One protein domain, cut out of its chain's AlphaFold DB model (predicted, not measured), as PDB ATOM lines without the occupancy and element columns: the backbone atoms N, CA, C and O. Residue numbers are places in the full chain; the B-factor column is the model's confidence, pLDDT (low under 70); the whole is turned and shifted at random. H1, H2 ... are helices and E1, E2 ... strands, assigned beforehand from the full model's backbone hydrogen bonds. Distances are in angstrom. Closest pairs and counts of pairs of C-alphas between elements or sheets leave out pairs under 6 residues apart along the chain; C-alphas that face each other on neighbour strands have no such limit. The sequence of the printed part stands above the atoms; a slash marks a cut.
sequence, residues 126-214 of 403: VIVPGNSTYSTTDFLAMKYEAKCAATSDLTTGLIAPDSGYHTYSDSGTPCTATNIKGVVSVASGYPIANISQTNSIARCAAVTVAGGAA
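This is residues 126 to 214 of the 403 residues of an uncharacterized protein of Candidatus Roizmanbacteria bacterium CG11_big_fil_rev_8_21_14_0_20_37_16 (UniProt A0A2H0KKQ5). There is little regular structure: a small antiparallel sheet, E4 - E3 - E5, among long loops, the short helix H1 grazing it, and the hairpin of E1 and E2 toward one end of the long axis. The 89 printed residues, 29 in named elements, have five named strands, then one named helix; the class is mixed. The whole is compact, radius of gyration of the C-alphas 13.7 A, yet elongated, spanning 40 by 24 by 23 A.

Inner strand E3, residues 147 to 150, has antiparallel neighbours E4, residues 153 to 157, its hairpin partner, and E5, residues 181 to 184. N 153 and O 150, 2.9 A, and N 147 and O 184, 2.8 A, are within hydrogen-bond range. H1, residues 197 to 205, only grazes the sheet with residues 203 to 205; the closest C-alphas of E5 and H1, Val 183 and Arg 203, are 6.8 A apart. Every O i to N i+4 pair in H1 is within hydrogen-bond range. E1, residues 126 to 128, and E2, residues 139 to 142, form a hairpin, N 126 and O 141 2.8 A apart. E2 is apart from E3.

E1 begins at C-alpha 126 (149.246, 5.409, 278.810); H1, 12.2 A long, ends at C-alpha 205 (164.432, 0.078, 285.928). E3 measures 10.3 A.

The farthest C-alphas, Thr 133 and Ser 152, are 41.1 A apart. E4 to E5 and E5 to H1 are long links. The printed part has no cut; no printed residue is under 70 in pLDDT.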
ATOM      1  N   VAL A 126     149.963   5.258 280.081       94.19
ATOM      2  CA  VAL A 126     149.246   5.409 278.810       94.19
ATOM      3  C   VAL A 126     149.888   4.558 277.727       94.19
ATOM      4  O   VAL A 126     151.098   4.339 277.733       94.19
ATOM      5  N   ILE A 127     149.073   4.084 276.785       92.56
ATOM      6  CA  ILE A 127     149.579   3.452 275.565       92.56
ATOM      7  C   ILE A 127     149.982   4.564 274.602       92.56
ATOM      8  O   ILE A 127     149.158   5.410 274.248       92.56
ATOM      9  N   VAL A 128     151.228   4.534 274.150       95.81
ATOM     10  CA  VAL A 128     151.747   5.401 273.095       95.81
ATOM     11  C   VAL A 128     151.761   4.599 271.797       95.81
ATOM     12  O   VAL A 128     152.459   3.584 271.740       95.81
ATOM     13  N   PRO A 129     151.021   5.022 270.755       93.81
ATOM     14  CA  PRO A 129     151.104   4.382 269.448       93.81
ATOM     15  C   PRO A 129     152.518   4.514 268.875       93.81
ATOM     16  O   PRO A 129     153.071   5.619 268.830       93.81
ATOM     17  N   GLY A 130     153.087   3.389 268.450       93.12
ATOM     18  CA  GLY A 130     154.443   3.296 267.923       93.12
ATOM     19  C   GLY A 130     154.632   4.063 266.617       93.12
ATOM     20  O   GLY A 130     153.681   4.426 265.921       93.12
ATOM     21  N   ASN A 131     155.890   4.299 266.257       93.44
ATOM     22  CA  ASN A 131     156.252   4.978 265.025       93.44
ATOM     23  C   ASN A 131     157.510   4.347 264.414       93.44
ATOM     24  O   ASN A 131     158.611   4.409 264.970       93.44
ATOM     25  N   SER A 132     157.358   3.780 263.215       94.25
ATOM     26  CA  SER A 132     158.431   3.078 262.506       94.25
ATOM     27  C   SER A 132     159.633   3.962 262.170       94.25
ATOM     28  O   SER A 132     160.742   3.444 262.088       94.25
ATOM     29  N   THR A 133     159.462   5.284 262.038       92.75
ATOM     30  CA  THR A 133     160.580   6.237 261.872       92.75
ATOM     31  C   THR A 133     161.531   6.210 263.072       92.75
ATOM     32  O   THR A 133     162.735   6.445 262.948       92.75
ATOM     33  N   TYR A 134     161.008   5.882 264.252       94.69
ATOM     34  CA  TYR A 134     161.767   5.779 265.495       94.69
ATOM     35  C   TYR A 134     162.120   4.347 265.873       94.69
ATOM     36  O   TYR A 134     162.764   4.150 266.902       94.69
ATOM     37  N   SER A 135     161.742   3.375 265.040       95.38
ATOM     38  CA  SER A 135     161.826   1.949 265.351       95.38
ATOM     39  C   SER A 135     161.104   1.589 266.654       95.38
ATOM     40  O   SER A 135     161.555   0.713 267.389       95.38
ATOM     41  N   THR A 136     159.997   2.273 266.953       95.94
ATOM     42  CA  THR A 136     159.150   1.995 268.117       95.94
ATOM     43  C   THR A 136     157.891   1.251 267.680       95.94
ATOM     44  O   THR A 136     157.281   1.566 266.656       95.94
ATOM     45  N   THR A 137     157.500   0.245 268.454       92.44
ATOM     46  CA  THR A 137     156.150  -0.340 268.438       92.44
ATOM     47  C   THR A 137     155.309   0.331 269.517       92.44
ATOM     48  O   THR A 137     155.848   1.135 270.268       92.44
ATOM     49  N   ASP A 138     154.021   0.008 269.630       93.06
ATOM     50  CA  ASP A 138     153.209   0.489 270.753       93.06
ATOM     51  C   ASP A 138     153.879   0.144 272.093       93.06
ATOM     52  O   ASP A 138     154.356  -0.979 272.286       93.06
ATOM     53  N   PHE A 139     153.926   1.111 273.009       93.81
ATOM     54  CA  PHE A 139     154.569   0.954 274.313       93.81
ATOM     55  C   PHE A 139     153.792   1.669 275.421       93.81
ATOM     56  O   PHE A 139     152.929   2.508 275.162       93.81
ATOM     57  N   LEU A 140     154.086   1.312 276.673       94.38
ATOM     58  CA  LEU A 140     153.550   1.991 277.849       94.38
ATOM     59  C   LEU A 140     154.490   3.123 278.264       94.38
ATOM     60  O   LEU A 140     155.682   2.892 278.453       94.38
ATOM     61  N   ALA A 141     153.945   4.317 278.474       96.06
ATOM     62  CA  ALA A 141     154.657   5.445 279.067       96.06
ATOM     63  C   ALA A 141     153.938   5.923 280.330       96.06
ATOM     64  O   ALA A 141     152.721   5.764 280.453       96.06
ATOM     65  N   MET A 142     154.680   6.505 281.271       97.19
ATOM     66  CA  MET A 142     154.076   7.174 282.420       97.19
ATOM     67  C   MET A 142     153.192   8.331 281.935       97.19
ATOM     68  O   MET A 142     153.576   9.089 281.047       97.19
ATOM     69  N   LYS A 143     151.986   8.436 282.497       95.88
ATOM     70  CA  LYS A 143     151.000   9.464 282.145       95.88
ATOM     71  C   LYS A 143     151.426  10.845 282.640       95.88
ATOM     72  O   LYS A 143     151.268  11.832 281.929       95.88
ATOM     73  N   TYR A 144     151.888  10.881 283.882       95.44
ATOM     74  CA  TYR A 144     152.428  12.043 284.577       95.44
ATOM     75  C   TYR A 144     153.936  11.863 284.752       95.44
ATOM     76  O   TYR A 144     154.405  10.719 284.774       95.44
ATOM     77  N   GLU A 145     154.670  12.957 284.962       94.44
ATOM     78  CA  GLU A 145     156.084  12.912 285.359       94.44
ATOM     79  C   GLU A 145     156.298  11.939 286.529       94.44
ATOM     80  O   GLU A 145     155.435  11.793 287.405       94.44
ATOM     81  N   ALA A 146     157.466  11.300 286.580       96.81
ATOM     82  CA  ALA A 146     157.789  10.356 287.642       96.81
ATOM     83  C   ALA A 146     157.757  11.043 289.021       96.81
ATOM     84  O   ALA A 146     158.467  12.021 289.272       96.81
ATOM     85  N   LYS A 147     156.944  10.511 289.938       97.31
ATOM     86  CA  LYS A 147     156.811  10.965 291.329       97.31
ATOM     87  C   LYS A 147     157.393   9.920 292.273       97.31
ATOM     88  O   LYS A 147     157.463   8.733 291.947       97.31
ATOM     89  N   CYS A 148     157.779  10.347 293.472       98.25
ATOM     90  CA  CYS A 148     158.148   9.418 294.536       98.25
ATOM     91  C   CYS A 148     156.966   9.170 295.468       98.25
ATOM     92  O   CYS A 148     156.338  10.128 295.897       98.25
ATOM     93  N   ALA A 149     156.696   7.922 295.838       98.19
ATOM     94  CA  ALA A 149     155.653   7.547 296.790       98.19
ATOM     95  C   ALA A 149     156.213   6.661 297.910       98.19
ATOM     96  O   ALA A 149     157.287   6.072 297.772       98.19
ATOM     97  N   ALA A 150     155.494   6.556 299.029       97.62
ATOM     98  CA  ALA A 150     155.817   5.576 300.064       97.62
ATOM     99  C   ALA A 150     155.383   4.177 299.601       97.62
ATOM    100  O   ALA A 150     154.320   4.027 299.010       97.62
ATOM    101  N   THR A 151     156.136   3.117 299.907       95.56
ATOM    102  CA  THR A 151     155.718   1.754 299.503       95.56
ATOM    103  C   THR A 151     154.439   1.281 300.197       95.56
ATOM    104  O   THR A 151     153.826   0.319 299.749       95.56
ATOM    105  N   SER A 152     154.030   1.940 301.286       95.31
ATOM    106  CA  SER A 152     152.740   1.716 301.947       95.31
ATOM    107  C   SER A 152     151.549   2.313 301.190       95.31
ATOM    108  O   SER A 152     150.425   1.884 301.424       95.31
ATOM    109  N   ASP A 153     151.783   3.296 300.317       94.69
ATOM    110  CA  ASP A 153     150.769   3.921 299.467       94.69
ATOM    111  C   ASP A 153     151.419   4.464 298.185       94.69
ATOM    112  O   ASP A 153     151.918   5.588 298.141       94.69
ATOM    113  N   LEU A 154     151.389   3.653 297.126       92.81
ATOM    114  CA  LEU A 154     151.900   4.021 295.802       92.81
ATOM    115  C   LEU A 154     150.926   4.905 295.000       92.81
ATOM    116  O   LEU A 154     151.226   5.271 293.868       92.81
ATOM    117  N   THR A 155     149.755   5.236 295.552       92.94
ATOM    118  CA  THR A 155     148.749   6.061 294.866       92.94
ATOM    119  C   THR A 155     148.888   7.553 295.170       92.94
ATOM    120  O   THR A 155     148.320   8.377 294.451       92.94
ATOM    121  N   THR A 156     149.701   7.907 296.170       94.25
ATOM    122  CA  THR A 156     149.922   9.290 296.606       94.25
ATOM    123  C   THR A 156     151.393   9.675 296.480       94.25
ATOM    124  O   THR A 156     152.260   9.114 297.154       94.25
ATOM    125  N   GLY A 157     151.685  10.666 295.635       96.88
ATOM    126  CA  GLY A 157     153.032  11.210 295.513       96.88
ATOM    127  C   GLY A 157     153.432  12.030 296.745       96.88
ATOM    128  O   GLY A 157     152.629  12.740 297.347       96.88
ATOM    129  N   LEU A 158     154.706  11.949 297.111       97.25
ATOM    130  CA  LEU A 158     155.322  12.688 298.203       97.25
ATOM    131  C   LEU A 158     155.748  14.084 297.745       97.25
ATOM    132  O   LEU A 158     156.142  14.295 296.600       97.25
ATOM    133  N   ILE A 159     155.738  15.021 298.691       95.94
ATOM    134  CA  ILE A 159     156.216  16.402 298.508       95.94
ATOM    135  C   ILE A 159     157.545  16.675 299.228       95.94
ATOM    136  O   ILE A 159     158.073  17.776 299.162       95.94
ATOM    137  N   ALA A 160     158.083  15.687 299.950       95.50
ATOM    138  CA  ALA A 160     159.299  15.832 300.741       95.50
ATOM    139  C   ALA A 160     160.249  14.630 300.562       95.50
ATOM    140  O   ALA A 160     159.771  13.489 300.525       95.50
ATOM    141  N   PRO A 161     161.578  14.852 300.534       96.75
ATOM    142  CA  PRO A 161     162.252  16.144 300.711       96.75
ATOM    143  C   PRO A 161     162.080  17.066 299.495       96.75
ATOM    144  O   PRO A 161     162.334  16.653 298.369       96.75
ATOM    145  N   ASP A 162     161.647  18.306 299.731       95.25
ATOM    146  CA  ASP A 162     161.497  19.323 298.686       95.25
ATOM    147  C   ASP A 162     162.872  19.916 298.351       95.25
ATOM    148  O   ASP A 162     163.678  20.189 299.245       95.25
ATOM    149  N   SER A 163     163.144  20.136 297.069       93.44
ATOM    150  CA  SER A 163     164.302  20.909 296.611       93.44
ATOM    151  C   SER A 163     164.187  22.416 296.891       93.44
ATOM    152  O   SER A 163     165.134  23.151 296.623       93.44
ATOM    153  N   GLY A 164     163.017  22.885 297.339       91.81
ATOM    154  CA  GLY A 164     162.629  24.297 297.393       91.81
ATOM    155  C   GLY A 164     161.976  24.797 296.102       91.81
ATOM    156  O   GLY A 164     161.741  25.994 295.965       91.81
ATOM    157  N   TYR A 165     161.697  23.889 295.161       90.75
ATOM    158  CA  TYR A 165     161.126  24.197 293.846       90.75
ATOM    159  C   TYR A 165     159.888  23.357 293.518       90.75
ATOM    160  O   TYR A 165     159.545  23.182 292.350       90.75
ATOM    161  N   HIS A 166     159.246  22.794 294.544       92.25
ATOM    162  CA  HIS A 166     158.166  21.824 294.388       92.25
ATOM    163  C   HIS A 166     158.586  20.578 293.601       92.25
ATOM    164  O   HIS A 166     157.808  19.998 292.847       92.25
ATOM    165  N   THR A 167     159.834  20.149 293.787       94.62
ATOM    166  CA  THR A 167     160.347  18.893 293.231       94.62
ATOM    167  C   THR A 167     160.823  17.995 294.366       94.62
ATOM    168  O   THR A 167     161.366  18.467 295.367       94.62
ATOM    169  N   TYR A 168     160.610  16.690 294.234       97.69
ATOM    170  CA  TYR A 168     161.126  15.701 295.166       97.69
ATOM    171  C   TYR A 168     162.631  15.533 294.925       97.69
ATOM    172  O   TYR A 168     163.047  15.093 293.855       97.69
ATOM    173  N   SER A 169     163.459  15.851 295.917       97.75
ATOM    174  CA  SER A 169     164.920  15.788 295.820       97.75
ATOM    175  C   SER A 169     165.442  14.359 296.044       97.75
ATOM    176  O   SER A 169     165.612  13.923 297.189       97.75
ATOM    177  N   ASP A 170     165.745  13.624 294.962       97.81
ATOM    178  CA  ASP A 170     166.298  12.255 295.059       97.81
ATOM    179  C   ASP A 170     167.668  12.242 295.749       97.81
ATOM    180  O   ASP A 170     167.952  11.331 296.524       97.81
ATOM    181  N   SER A 171     168.504  13.270 295.549       95.75
ATOM    182  CA  SER A 171     169.792  13.363 296.249       95.75
ATOM    183  C   SER A 171     169.641  13.558 297.762       95.75
ATOM    184  O   SER A 171     170.548  13.202 298.510       95.75
ATOM    185  N   GLY A 172     168.535  14.161 298.216       94.75
ATOM    186  CA  GLY A 172     168.251  14.364 299.637       94.75
ATOM    187  C   GLY A 172     167.752  13.084 300.301       94.75
ATOM    188  O   GLY A 172     168.207  12.706 301.379       94.75
ATOM    189  N   THR A 173     166.825  12.380 299.656       97.44
ATOM    190  CA  THR A 173     166.407  11.037 300.073       97.44
ATOM    191  C   THR A 173     166.058  10.214 298.838       97.44
ATOM    192  O   THR A 173     164.986  10.419 298.264       97.44
ATOM    193  N   PRO A 174     166.908   9.247 298.448       98.12
ATOM    194  CA  PRO A 174     166.686   8.457 297.242       98.12
ATOM    195  C   PRO A 174     165.321   7.769 297.219       98.12
ATOM    196  O   PRO A 174     164.931   7.131 298.202       98.12
ATOM    197  N   CYS A 175     164.611   7.856 296.094       98.00
ATOM    198  CA  CYS A 175     163.328   7.193 295.888       98.00
ATOM    199  C   CYS A 175     163.520   5.701 295.581       98.00
ATOM    200  O   CYS A 175     163.382   5.240 294.449       98.00
ATOM    201  N   THR A 176     163.916   4.939 296.596       98.00
ATOM    202  CA  THR A 176     164.251   3.519 296.475       98.00
ATOM    203  C   THR A 176     163.558   2.687 297.540       98.00
ATOM    204  O   THR A 176     163.230   3.179 298.623       98.00
ATOM    205  N   ALA A 177     163.421   1.388 297.271       95.50
ATOM    206  CA  ALA A 177     162.844   0.441 298.220       95.50
ATOM    207  C   ALA A 177     163.605   0.406 299.562       95.50
ATOM    208  O   ALA A 177     162.986   0.235 300.607       95.50
ATOM    209  N   THR A 178     164.925   0.643 299.560       96.88
ATOM    210  CA  THR A 178     165.740   0.771 300.785       96.88
ATOM    211  C   THR A 178     165.252   1.895 301.697       96.88
ATOM    212  O   THR A 178     165.296   1.755 302.914       96.88
ATOM    213  N   ASN A 179     164.739   2.982 301.118       97.56
ATOM    214  CA  ASN A 179     164.148   4.101 301.847       97.56
ATOM    215  C   ASN A 179     162.619   3.983 301.974       97.56
ATOM    216  O   ASN A 179     161.961   4.985 302.247       97.56
ATOM    217  N   ILE A 180     162.048   2.785 301.767       97.44
ATOM    218  CA  ILE A 180     160.599   2.513 301.850       97.44
ATOM    219  C   ILE A 180     159.823   3.392 300.850       97.44
ATOM    220  O   ILE A 180     158.739   3.916 301.116       97.44
ATOM    221  N   LYS A 181     160.414   3.590 299.668       98.12
ATOM    222  CA  LYS A 181     159.884   4.443 298.606       98.12
ATOM    223  C   LYS A 181     159.850   3.722 297.264       98.12
ATOM    224  O   LYS A 181     160.642   2.819 297.009       98.12
ATOM    225  N   GLY A 182     158.934   4.144 296.404       97.19
ATOM    226  CA  GLY A 182     158.789   3.637 295.044       97.19
ATOM    227  C   GLY A 182     158.523   4.769 294.063       97.19
ATOM    228  O   GLY A 182     157.873   5.755 294.407       97.19
ATOM    229  N   VAL A 183     159.032   4.619 292.844       98.12
ATOM    230  CA  VAL A 183     158.711   5.524 291.739       98.12
ATOM    231  C   VAL A 183     157.337   5.163 291.196       98.12
ATOM    232  O   VAL A 183     157.053   3.993 290.939       98.12
ATOM    233  N   VAL A 184     156.491   6.170 291.020       97.00
ATOM    234  CA  VAL A 184     155.111   6.030 290.552       97.00
ATOM    235  C   VAL A 184     154.789   7.129 289.544       97.00
ATOM    236  O   VAL A 184     155.486   8.137 289.473       97.00
ATOM    237  N   SER A 185     153.711   6.957 288.786       96.56
ATOM    238  CA  SER A 185     153.144   8.028 287.964       96.56
ATOM    239  C   SER A 185     151.731   8.314 288.447       96.56
ATOM    240  O   SER A 185     150.801   7.544 288.212       96.56
ATOM    241  N   VAL A 186     151.581   9.402 289.192       94.75
ATOM    242  CA  VAL A 186     150.311   9.842 289.774       94.75
ATOM    243  C   VAL A 186     150.214  11.357 289.656       94.75
ATOM    244  O   VAL A 186     151.229  12.041 289.539       94.75
ATOM    245  N   ALA A 187     148.990  11.882 289.673       91.88
ATOM    246  CA  ALA A 187     148.771  13.318 289.531       91.88
ATOM    247  C   ALA A 187     149.351  14.114 290.714       91.88
ATOM    248  O   ALA A 187     149.853  15.216 290.520       91.88
ATOM    249  N   SER A 188     149.284  13.548 291.926       91.94
ATOM    250  CA  SER A 188     149.713  14.185 293.172       91.94
ATOM    251  C   SER A 188     151.222  14.083 293.423       91.94
ATOM    252  O   SER A 188     151.911  13.208 292.904       91.94
ATOM    253  N   GLY A 189     151.727  14.958 294.290       93.62
ATOM    254  CA  GLY A 189     153.127  14.964 294.704       93.62
ATOM    255  C   GLY A 189     154.065  15.646 293.715       93.62
ATOM    256  O   GLY A 189     153.692  16.070 292.618       93.62
ATOM    257  N   TYR A 190     155.311  15.781 294.147       95.25
ATOM    258  CA  TYR A 190     156.320  16.527 293.417       95.25
ATOM    259  C   TYR A 190     157.080  15.631 292.429       95.25
ATOM    260  O   TYR A 190     157.405  14.489 292.776       95.25
ATOM    261  N   PRO A 191     157.354  16.112 291.195       95.38
ATOM    262  CA  PRO A 191     158.219  15.396 290.258       95.38
ATOM    263  C   PRO A 191     159.589  15.143 290.869       95.38
ATOM    264  O   PRO A 191     160.115  15.987 291.595       95.38
ATOM    265  N   ILE A 192     160.153  13.970 290.600       97.31
ATOM    266  CA  ILE A 192     161.494  13.624 291.060       97.31
ATOM    267  C   ILE A 192     162.506  14.475 290.292       97.31
ATOM    268  O   ILE A 192     162.601  14.390 289.073       97.31
ATOM    269  N   ALA A 193     163.304  15.250 291.019       95.62
ATOM    270  CA  ALA A 193     164.411  16.022 290.475       95.62
ATOM    271  C   ALA A 193     165.653  15.892 291.368       95.62
ATOM    272  O   ALA A 193     165.725  15.044 292.263       95.62
ATOM    273  N   ASN A 194     166.662  16.727 291.091       95.19
ATOM    274  CA  ASN A 194     167.974  16.665 291.736       95.19
ATOM    275  C   ASN A 194     168.541  15.231 291.711       95.19
ATOM    276  O   ASN A 194     168.932  14.648 292.726       95.19
ATOM    277  N   ILE A 195     168.490  14.643 290.516       96.75
ATOM    278  CA  ILE A 195     168.828  13.259 290.213       96.75
ATOM    279  C   ILE A 195     169.715  13.228 288.964       96.75
ATOM    280  O   ILE A 195     169.492  13.977 288.010       96.75
ATOM    281  N   SER A 196     170.746  12.380 288.970       96.75
ATOM    282  CA  SER A 196     171.586  12.150 287.791       96.75
ATOM    283  C   SER A 196     170.896  11.212 286.801       96.75
ATOM    284  O   SER A 196     170.151  10.326 287.213       96.75
ATOM    285  N   GLN A 197     171.222  11.319 285.511       97.00
ATOM    286  CA  GLN A 197     170.711  10.409 284.475       97.00
ATOM    287  C   GLN A 197     170.921   8.927 284.841       97.00
ATOM    288  O   GLN A 197     170.001   8.122 284.731       97.00
ATOM    289  N   THR A 198     172.108   8.561 285.342       97.69
ATOM    290  CA  THR A 198     172.409   7.185 285.773       97.69
ATOM    291  C   THR A 198     171.484   6.719 286.895       97.69
ATOM    292  O   THR A 198     171.014   5.581 286.876       97.69
ATOM    293  N   ASN A 199     171.189   7.593 287.864       98.12
ATOM    294  CA  ASN A 199     170.229   7.270 288.910       98.12
ATOM    295  C   ASN A 199     168.819   7.165 288.327       98.12
ATOM    296  O   ASN A 199     168.149   6.189 288.636       98.12
ATOM    297  N   SER A 200     168.392   8.070 287.442       98.00
ATOM    298  CA  SER A 200     167.088   7.989 286.767       98.00
ATOM    299  C   SER A 200     166.901   6.661 286.027       98.00
ATOM    300  O   SER A 200     165.870   6.013 286.197       98.00
ATOM    301  N   ILE A 201     167.922   6.184 285.303       98.38
ATOM    302  CA  ILE A 201     167.921   4.857 284.663       98.38
ATOM    303  C   ILE A 201     167.661   3.760 285.701       98.38
ATOM    304  O   ILE A 201     166.769   2.934 285.514       98.38
ATOM    305  N   ALA A 202     168.391   3.771 286.819       98.06
ATOM    306  CA  ALA A 202     168.221   2.780 287.880       98.06
ATOM    307  C   ALA A 202     166.848   2.872 288.575       98.06
ATOM    308  O   ALA A 202     166.269   1.847 288.929       98.06
ATOM    309  N   ARG A 203     166.317   4.085 288.775       97.56
ATOM    310  CA  ARG A 203     165.005   4.334 289.390       97.56
ATOM    311  C   ARG A 203     163.873   3.802 288.512       97.56
ATOM    312  O   ARG A 203     163.025   3.071 289.015       97.56
ATOM    313  N   CYS A 204     163.891   4.102 287.214       97.75
ATOM    314  CA  CYS A 204     162.892   3.604 286.268       97.75
ATOM    315  C   CYS A 204     162.993   2.085 286.069       97.75
ATOM    316  O   CYS A 204     161.964   1.418 286.040       97.75
ATOM    317  N   ALA A 205     164.209   1.525 286.029       97.50
ATOM    318  CA  ALA A 205     164.432   0.078 285.928       97.50
ATOM    319  C   ALA A 205     163.885  -0.727 287.120       97.50
ATOM    320  O   ALA A 205     163.626  -1.923 286.999       97.50
ATOM    321  N   ALA A 206     163.698  -0.083 288.275       95.50
ATOM    322  CA  ALA A 206     163.096  -0.706 289.450       95.50
ATOM    323  C   ALA A 206     161.556  -0.753 289.397       95.50
ATOM    324  O   ALA A 206     160.939  -1.435 290.217       95.50
ATOM    325  N   VAL A 207     160.918  -0.042 288.462       95.81
ATOM    326  CA  VAL A 207     159.457  -0.030 288.322       95.81
ATOM    327  C   VAL A 207     159.010  -1.257 287.539       95.81
ATOM    328  O   VAL A 207     159.496  -1.511 286.443       95.81
ATOM    329  N   THR A 208     158.061  -2.017 288.087       90.50
ATOM    330  CA  THR A 208     157.437  -3.150 287.389       90.50
ATOM    331  C   THR A 208     156.049  -2.754 286.898       90.50
ATOM    332  O   THR A 208     155.203  -2.337 287.686       90.50
ATOM    333  N   VAL A 209     155.803  -2.906 285.600       86.81
ATOM    334  CA  VAL A 209     154.544  -2.563 284.933       86.81
ATOM    335  C   VAL A 209     154.178  -3.680 283.954       86.81
ATOM    336  O   VAL A 209     155.033  -4.184 283.232       86.81
ATOM    337  N   ALA A 210     152.918  -4.123 283.965       78.88
ATOM    338  CA  ALA A 210     152.417  -5.190 283.085       78.88
ATOM    339  C   ALA A 210     153.277  -6.483 283.065       78.88
ATOM    340  O   ALA A 210     153.345  -7.178 282.055       78.88
ATOM    341  N   GLY A 211     153.932  -6.817 284.185       77.31
ATOM    342  CA  GLY A 211     154.765  -8.020 284.323       77.31
ATOM    343  C   GLY A 211     156.218  -7.881 283.850       77.31
ATOM    344  O   GLY A 211     156.953  -8.863 283.916       77.31
ATOM    345  N   GLY A 212     156.649  -6.692 283.413       83.19
ATOM    346  CA  GLY A 212     158.033  -6.396 283.026       83.19
ATOM    347  C   GLY A 212     158.624  -5.210 283.788       83.19
ATOM    348  O   GLY A 212     157.895  -4.397 284.356       83.19
ATOM    349  N   ALA A 213     159.954  -5.113 283.804       92.00
ATOM    350  CA  ALA A 213     160.640  -3.915 284.278       92.00
ATOM    351  C   ALA A 213     160.491  -2.792 283.241       92.00
ATOM    352  O   ALA A 213     160.662  -3.029 282.046       92.00
ATOM    353  N   ALA A 214     160.177  -1.584 283.700       96.94
ATOM    354  CA  ALA A 214     160.233  -0.387 282.874       96.94
ATOM    355  C   ALA A 214     161.692   0.050 282.655       96.94
ATOM    356  O   ALA A 214     162.627  -0.503 283.229       96.94
TER     357      ALA A 214